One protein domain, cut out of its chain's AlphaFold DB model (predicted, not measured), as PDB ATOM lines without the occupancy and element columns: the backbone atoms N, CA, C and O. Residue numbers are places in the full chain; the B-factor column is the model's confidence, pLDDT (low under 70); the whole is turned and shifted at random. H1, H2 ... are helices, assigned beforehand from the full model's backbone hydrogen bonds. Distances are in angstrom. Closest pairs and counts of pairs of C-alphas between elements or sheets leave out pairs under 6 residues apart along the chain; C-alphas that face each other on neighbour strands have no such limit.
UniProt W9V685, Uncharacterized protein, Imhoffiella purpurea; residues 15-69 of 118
ATOM      1  N   GLU A  15      13.646   6.698  59.199       90.25
ATOM      2  CA  GLU A  15      14.749   6.003  58.520       90.25
ATOM      3  C   GLU A  15      14.386   5.639  57.071       90.25
ATOM      4  O   GLU A  15      15.207   5.756  56.162       90.25
ATOM      5  N   GLU A  16      13.131   5.250  56.822       87.38
ATOM      6  CA  GLU A  16      12.621   5.028  55.465       87.38
ATOM      7  C   GLU A  16      12.587   6.327  54.655       87.38
ATOM      8  O   GLU A  16      12.913   6.317  53.467       87.38
ATOM      9  N   TRP A  17      12.245   7.452  55.291       88.00
ATOM     10  CA  TRP A  17      12.304   8.770  54.656       88.00
ATOM     11  C   TRP A  17      13.730   9.163  54.276       88.00
ATOM     12  O   TRP A  17      13.961   9.572  53.141       88.00
ATOM     13  N   GLU A  18      14.686   9.015  55.194       91.50
ATOM     14  CA  GLU A  18      16.096   9.325  54.938       91.50
ATOM     15  C   GLU A  18      16.664   8.478  53.801       91.50
ATOM     16  O   GLU A  18      17.360   9.000  52.929       91.50
ATOM     17  N   LYS A  19      16.306   7.192  53.758       87.94
ATOM     18  CA  LYS A  19      16.707   6.300  52.673       87.94
ATOM     19  C   LYS A  19      16.172   6.767  51.315       87.94
ATOM     20  O   LYS A  19      16.934   6.820  50.357       87.94
ATOM     21  N   ILE A  20      14.893   7.134  51.234       85.56
ATOM     22  CA  ILE A  20      14.284   7.631  49.988       85.56
ATOM     23  C   ILE A  20      14.940   8.942  49.546       85.56
ATOM     24  O   ILE A  20      15.190   9.127  48.359       85.56
ATOM     25  N   ILE A  21      15.233   9.844  50.486       87.38
ATOM     26  CA  ILE A  21      15.917  11.110  50.192       87.38
ATOM     27  C   ILE A  21      17.328  10.846  49.657       87.38
ATOM     28  O   ILE A  21      17.734  11.485  48.695       87.38
ATOM     29  N   ALA A  22      18.055   9.892  50.243       88.31
ATOM     30  CA  ALA A  22      19.399   9.528  49.795       88.31
ATOM     31  C   ALA A  22      19.419   8.832  48.420       88.31
ATOM     32  O   ALA A  22      20.406   8.938  47.699       88.31
ATOM     33  N   GLU A  23      18.353   8.112  48.062       87.00
ATOM     34  CA  GLU A  23      18.194   7.446  46.760       87.00
ATOM     35  C   GLU A  23      17.597   8.366  45.679       87.00
ATOM     36  O   GLU A  23      17.579   7.996  44.501       87.00
ATOM     37  N   ALA A  24      17.092   9.547  46.053       83.56
ATOM     38  CA  ALA A  24      16.495  10.485  45.115       83.56
ATOM     39  C   ALA A  24      17.548  11.003  44.117       83.56
ATOM     40  O   ALA A  24      18.671  11.317  44.511       83.56
ATOM     41  N   PRO A  25      17.210  11.106  42.821       84.25
ATOM     42  CA  PRO A  25      18.144  11.620  41.834       84.25
ATOM     43  C   PRO A  25      18.394  13.117  42.055       84.25
ATOM     44  O   PRO A  25      17.457  13.877  42.297       84.25
ATOM     45  N   ASP A  26      19.647  13.540  41.881       81.62
ATOM     46  CA  ASP A  26      20.037  14.958  41.933       81.62
ATOM     47  C   ASP A  26      19.363  15.797  40.831       81.62
ATOM     48  O   ASP A  26      19.250  17.016  40.954       81.62
ATOM     49  N   HIS A  27      18.936  15.148  39.742       83.62
ATOM     50  CA  HIS A  27      18.342  15.776  38.567       83.62
ATOM     51  C   HIS A  27      17.071  15.043  38.135       83.62
ATOM     52  O   HIS A  27      17.047  13.810  38.051       83.62
ATOM     53  N   VAL A  28      16.018  15.802  37.834       84.62
ATOM     54  CA  VAL A  28      14.718  15.267  37.417       84.62
ATOM     55  C   VAL A  28      14.419  15.687  35.982       84.62
ATOM     56  O   VAL A  28      14.109  16.844  35.720       84.62
ATOM     57  N   ASP A  29      14.444  14.723  35.062       84.12
ATOM     58  CA  ASP A  29      13.995  14.901  33.679       84.12
ATOM     59  C   ASP A  29      12.520  14.493  33.544       84.12
ATOM     60  O   ASP A  29      12.199  13.315  33.340       84.12
ATOM     61  N   ASP A  30      11.603  15.458  33.666       82.00
ATOM     62  CA  ASP A  30      10.170  15.233  33.444       82.00
ATOM     63  C   ASP A  30       9.685  15.973  32.181       82.00
ATOM     64  O   ASP A  30       9.496  17.191  32.223       82.00
ATOM     65  N   PRO A  31       9.460  15.266  31.053       85.56
ATOM     66  CA  PRO A  31       9.040  15.891  29.798       85.56
ATOM     67  C   PRO A  31       7.624  16.479  29.853       85.56
ATOM     68  O   PRO A  31       7.270  17.277  28.986       85.56
ATOM     69  N   ASP A  32       6.814  16.088  30.842       89.00
ATOM     70  CA  ASP A  32       5.463  16.618  31.035       89.00
ATOM     71  C   ASP A  32       5.462  17.871  31.935       89.00
ATOM     72  O   ASP A  32       4.428  18.536  32.074       89.00
ATOM     73  N   CYS A  33       6.599  18.210  32.556       87.81
ATOM     74  CA  CYS A  33       6.707  19.385  33.408       87.81
ATOM     75  C   CYS A  33       6.730  20.662  32.543       87.81
ATOM     76  O   CYS A  33       7.570  20.796  31.655       87.81
ATOM     77  N   PRO A  34       5.827  21.632  32.780       91.56
ATOM     78  CA  PRO A  34       5.720  22.837  31.951       91.56
ATOM     79  C   PRO A  34       6.864  23.849  32.154       91.56
ATOM     80  O   PRO A  34       6.880  24.890  31.500       91.56
ATOM     81  N   TYR A  35       7.792  23.567  33.066       91.62
ATOM     82  CA  TYR A  35       9.008  24.329  33.350       91.62
ATOM     83  C   TYR A  35      10.142  23.351  33.682       91.62
ATOM     84  O   TYR A  35       9.865  22.213  34.056       91.62
ATOM     85  N   ASP A  36      11.400  23.780  33.567       90.88
ATOM     86  CA  ASP A  36      12.543  22.971  34.006       90.88
ATOM     87  C   ASP A  36      12.586  22.947  35.545       90.88
ATOM     88  O   ASP A  36      12.803  23.996  36.160       90.88
ATOM     89  N   PRO A  37      12.359  21.792  36.198       90.62
ATOM     90  CA  PRO A  37      12.368  21.707  37.655       90.62
ATOM     91  C   PRO A  37      13.774  21.845  38.256       90.62
ATOM     92  O   PRO A  37      13.893  22.018  39.470       90.62
ATOM     93  N   ASN A  38      14.826  21.773  37.436       91.31
ATOM     94  CA  ASN A  38      16.222  21.858  37.865       91.31
ATOM     95  C   ASN A  38      16.801  23.273  37.709       91.31
ATOM     96  O   ASN A  38      17.899  23.538  38.199       91.31
ATOM     97  N   ASP A  39      16.070  24.180  37.055       92.25
ATOM     98  CA  ASP A  39      16.414  25.595  36.951       92.25
ATOM     99  C   ASP A  39      15.648  26.402  38.020       92.25
ATOM    100  O   ASP A  39      14.423  26.553  37.930       92.25
ATOM    101  N   PRO A  40      16.334  26.953  39.041       91.38
ATOM    102  CA  PRO A  40      15.676  27.699  40.109       91.38
ATOM    103  C   PRO A  40      14.940  28.946  39.605       91.38
ATOM    104  O   PRO A  40      13.927  29.325  40.201       91.38
ATOM    105  N   ASP A  41      15.393  29.565  38.512       94.38
ATOM    106  CA  ASP A  41      14.736  30.742  37.945       94.38
ATOM    107  C   ASP A  41      13.433  30.346  37.236       94.38
ATOM    108  O   ASP A  41      12.408  31.017  37.398       94.38
ATOM    109  N   ALA A  42      13.430  29.217  36.519       92.31
ATOM    110  CA  ALA A  42      12.224  28.660  35.906       92.31
ATOM    111  C   ALA A  42      11.188  28.241  36.961       92.31
ATOM    112  O   ALA A  42       9.999  28.551  36.820       92.31
ATOM    113  N   VAL A  43      11.638  27.607  38.051       92.38
ATOM    114  CA  VAL A  43      10.794  27.262  39.206       92.38
ATOM    115  C   VAL A  43      10.185  28.532  39.803       92.38
ATOM    116  O   VAL A  43       8.962  28.632  39.948       92.38
ATOM    117  N   ALA A  44      11.009  29.531  40.121       91.88
ATOM    118  CA  ALA A  44      10.536  30.776  40.715       91.88
ATOM    119  C   ALA A  44       9.528  31.494  39.807       91.88
ATOM    120  O   ALA A  44       8.489  31.952  40.288       91.88
ATOM    121  N   ALA A  45       9.791  31.551  38.500       93.31
ATOM    122  CA  ALA A  45       8.903  32.176  37.527       93.31
ATOM    123  C   ALA A  45       7.550  31.459  37.430       93.31
ATOM    124  O   ALA A  45       6.506  32.115  37.445       93.31
ATOM    125  N   TYR A  46       7.547  30.126  37.370       92.06
ATOM    126  CA  TYR A  46       6.312  29.348  37.266       92.06
ATOM    127  C   TYR A  46       5.438  29.472  38.525       92.06
ATOM    128  O   TYR A  46       4.212  29.581  38.436       92.06
ATOM    129  N   TRP A  47       6.061  29.501  39.706       91.00
ATOM    130  CA  TRP A  47       5.359  29.580  40.991       91.00
ATOM    131  C   TRP A  47       5.101  31.011  41.489       91.00
ATOM    132  O   TRP A  47       4.401  31.173  42.491       91.00
ATOM    133  N   ALA A  48       5.587  32.048  40.798       89.62
ATOM    134  CA  ALA A  48       5.435  33.452  41.203       89.62
ATOM    135  C   ALA A  48       3.967  33.849  41.451       89.62
ATOM    136  O   ALA A  48       3.650  34.553  42.413       89.62
ATOM    137  N   ASP A  49       3.062  33.329  40.621       82.56
ATOM    138  CA  ASP A  49       1.626  33.588  40.696       82.56
ATOM    139  C   ASP A  49       0.844  32.465  41.398       82.56
ATOM    140  O   ASP A  49      -0.388  32.445  41.355       82.56
ATOM    141  N   ALA A  50       1.495  31.535  42.098       86.06
ATOM    142  CA  ALA A  50       0.804  30.473  42.830       86.06
ATOM    143  C   ALA A  50       0.189  30.981  44.146       86.06
ATOM    144  O   ALA A  50       0.721  31.883  44.795       86.06
ATOM    145  N   ALA A  51      -0.966  30.431  44.534       81.44
ATOM    146  CA  ALA A  51      -1.624  30.746  45.802       81.44
ATOM    147  C   ALA A  51      -1.257  29.680  46.842       81.44
ATOM    148  O   ALA A  51      -1.690  28.534  46.733       81.44
ATOM    149  N   PHE A  52      -0.463  30.053  47.846       82.00
ATOM    150  CA  PHE A  52      -0.096  29.148  48.933       82.00
ATOM    151  C   PHE A  52      -1.189  29.126  50.006       82.00
ATOM    152  O   PHE A  52      -1.533  30.165  50.569       82.00
ATOM    153  N   THR A  53      -1.727  27.942  50.308       83.75
ATOM    154  CA  THR A  53      -2.774  27.763  51.325       83.75
ATOM    155  C   THR A  53      -2.309  26.809  52.426       83.75
ATOM    156  O   THR A  53      -2.363  25.590  52.225       83.75
ATOM    157  N   PRO A  54      -1.867  27.325  53.590       75.94
ATOM    158  CA  PRO A  54      -1.479  26.495  54.729       75.94
ATOM    159  C   PRO A  54      -2.632  25.575  55.159       75.94
ATOM    160  O   PRO A  54      -3.766  26.025  55.295       75.94
ATOM    161  N   GLY A  55      -2.360  24.282  55.348       78.44
ATOM    162  CA  GLY A  55      -3.370  23.275  55.716       78.44
ATOM    163  C   GLY A  55      -4.220  22.744  54.552       78.44
ATOM    164  O   GLY A  55      -4.857  21.701  54.696       78.44
ATOM    165  N   GLY A  56      -4.178  23.398  53.386       82.88
ATOM    166  CA  GLY A  56      -4.850  22.952  52.167       82.88
ATOM    167  C   GLY A  56      -6.379  22.877  52.270       82.88
ATOM    168  O   GLY A  56      -7.015  23.469  53.140       82.88
ATOM    169  N   GLY A  57      -6.980  22.141  51.334       87.31
ATOM    170  CA  GLY A  57      -8.423  21.906  51.287       87.31
ATOM    171  C   GLY A  57      -9.211  22.949  50.489       87.31
ATOM    172  O   GLY A  57      -8.815  24.105  50.332       87.31
ATOM    173  N   TYR A  58     -10.371  22.520  49.982       85.81
ATOM    174  CA  TYR A  58     -11.237  23.335  49.124       85.81
ATOM    175  C   TYR A  58     -11.575  24.723  49.707       85.81
ATOM    176  O   TYR A  58     -11.476  25.698  48.961       85.81
ATOM    177  N   PRO A  59     -11.914  24.873  51.007       87.75
ATOM    178  CA  PRO A  59     -12.240  26.186  51.564       87.75
ATOM    179  C   PRO A  59     -11.064  27.169  51.529       87.75
ATOM    180  O   PRO A  59     -11.251  28.323  51.147       87.75
ATOM    181  N   ALA A  60      -9.857  26.713  51.876       86.38
ATOM    182  CA  ALA A  60      -8.664  27.557  51.898       86.38
ATOM    183  C   ALA A  60      -8.254  27.982  50.480       86.38
ATOM    184  O   ALA A  60      -7.981  29.158  50.239       86.38
ATOM    185  N   VAL A  61      -8.301  27.047  49.522       86.50
ATOM    186  CA  VAL A  61      -8.035  27.322  48.097       86.50
ATOM    187  C   VAL A  61      -9.040  28.319  47.528       86.50
ATOM    188  O   VAL A  61      -8.655  29.263  46.838       86.50
ATOM    189  N   LYS A  62     -10.328  28.150  47.844       84.69
ATOM    190  CA  LYS A  62     -11.379  29.062  47.388       84.69
ATOM    191  C   LYS A  62     -11.167  30.481  47.927       84.69
ATOM    192  O   LYS A  62     -11.222  31.421  47.140       84.69
ATOM    193  N   ALA A  63     -10.884  30.631  49.221       83.56
ATOM    194  CA  ALA A  63     -10.662  31.938  49.841       83.56
ATOM    195  C   ALA A  63      -9.448  32.669  49.241       83.56
ATOM    196  O   ALA A  63      -9.567  33.827  48.840       83.56
ATOM    197  N   ALA A  64      -8.311  31.979  49.089       82.88
ATOM    198  CA  ALA A  64      -7.106  32.562  48.494       82.88
ATOM    199  C   ALA A  64      -7.319  32.980  47.026       82.88
ATOM    200  O   ALA A  64      -6.790  33.998  46.570       82.88
ATOM    201  N   LEU A  65      -8.121  32.218  46.272       82.94
ATOM    202  CA  LEU A  65      -8.475  32.571  44.900       82.94
ATOM    203  C   LEU A  65      -9.448  33.759  44.836       82.94
ATOM    204  O   LEU A  65      -9.318  34.598  43.946       82.94
ATOM    205  N   GLU A  66     -10.420  33.840  45.747       81.94
ATOM    206  CA  GLU A  66     -11.366  34.959  45.831       81.94
ATOM    207  C   GLU A  66     -10.672  36.275  46.200       81.94
ATOM    208  O   GLU A  66     -10.940  37.288  45.558       81.94
ATOM    209  N   GLU A  67      -9.729  36.258  47.144       76.50
ATOM    210  CA  GLU A  67      -8.912  37.427  47.495       76.50
ATOM    211  C   GLU A  67      -8.061  37.912  46.309       76.50
ATOM    212  O   GLU A  67      -7.958  39.110  46.036       76.50
ATOM    213  N   ARG A  68      -7.489  36.973  45.548       73.69
ATOM    214  CA  ARG A  68      -6.680  37.286  44.360       73.69
ATOM    215  C   ARG A  68      -7.488  37.714  43.150       73.69
ATOM    216  O   ARG A  68      -6.958  38.420  42.283       73.69
ATOM    217  N   ARG A  69      -8.756  37.313  43.053       72.88
ATOM    218  CA  ARG A  69      -9.664  37.830  42.028       72.88
ATOM    219  C   ARG A  69      -9.875  39.315  42.302       72.88
ATOM    220  O   ARG A  69     -10.777  39.706  43.034       72.88
TER     221      ARG A  69
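AT A GLANCE: This is residues 15 to 69 of the 118 residues of an uncharacterized protein of Imhoffiella purpurea (UniProt W9V685). Three short helices are strung out along an open chain in a wide, loose U, with H1 at one end, H2 at the base and H3 at the other end. No helix packs on another, and the link from H1 to H2 makes a loop that swings out and folds back. The printed part has 55 residues with three named helices in the order H1, H2, H3 and no named strand; its class is all helix. The whole is extended, with a radius of gyration of the C-alphas of 15.7 A and spans of 40 by 29 by 18 A.

IN THESE COORDINATES: H1 is residues 15 to 23, 12.3 A from first to last C-alpha, and begins at C-alpha 15 at (14.749, 6.003, 58.520). H2 is residues 40 to 47, 10.5 A long, with C-alpha 40 at (15.676, 27.699, 40.109). H3 is residues 58 to 68, the longest helix, 15.4 A, and ends at C-alpha 68 at (-6.680, 37.286, 44.360).

HOW THE PARTS SIT: H1 and H2 are apart, with no C-alpha of the one within 8 A of the other. H2 and H3 are apart by the same test, and so are H1 and H3. Along H1 z falls from 58.520 at C-alpha 15 to 46.760 at C-alpha 23. Along H2 x falls from 15.676 at C-alpha 40 to 5.359 at C-alpha 47. Along H3 y rises from 23.335 at C-alpha 58 to 37.286 at C-alpha 68. In H1, H2 and H3 every O i to N i+4 pair is within hydrogen-bond range.

THE WHOLE: The C-alphas of Glu 15 and Arg 69, the two farthest apart, are 43.4 A apart. The link from H1 to H2, residues 24 to 39, is long; the link from H2 to H3, 10 residues, is short. Residues 15 to 25 and 54 to 59 stand free. The printed part has no cut, and its mean pLDDT is 86.2; no printed residue is under 70.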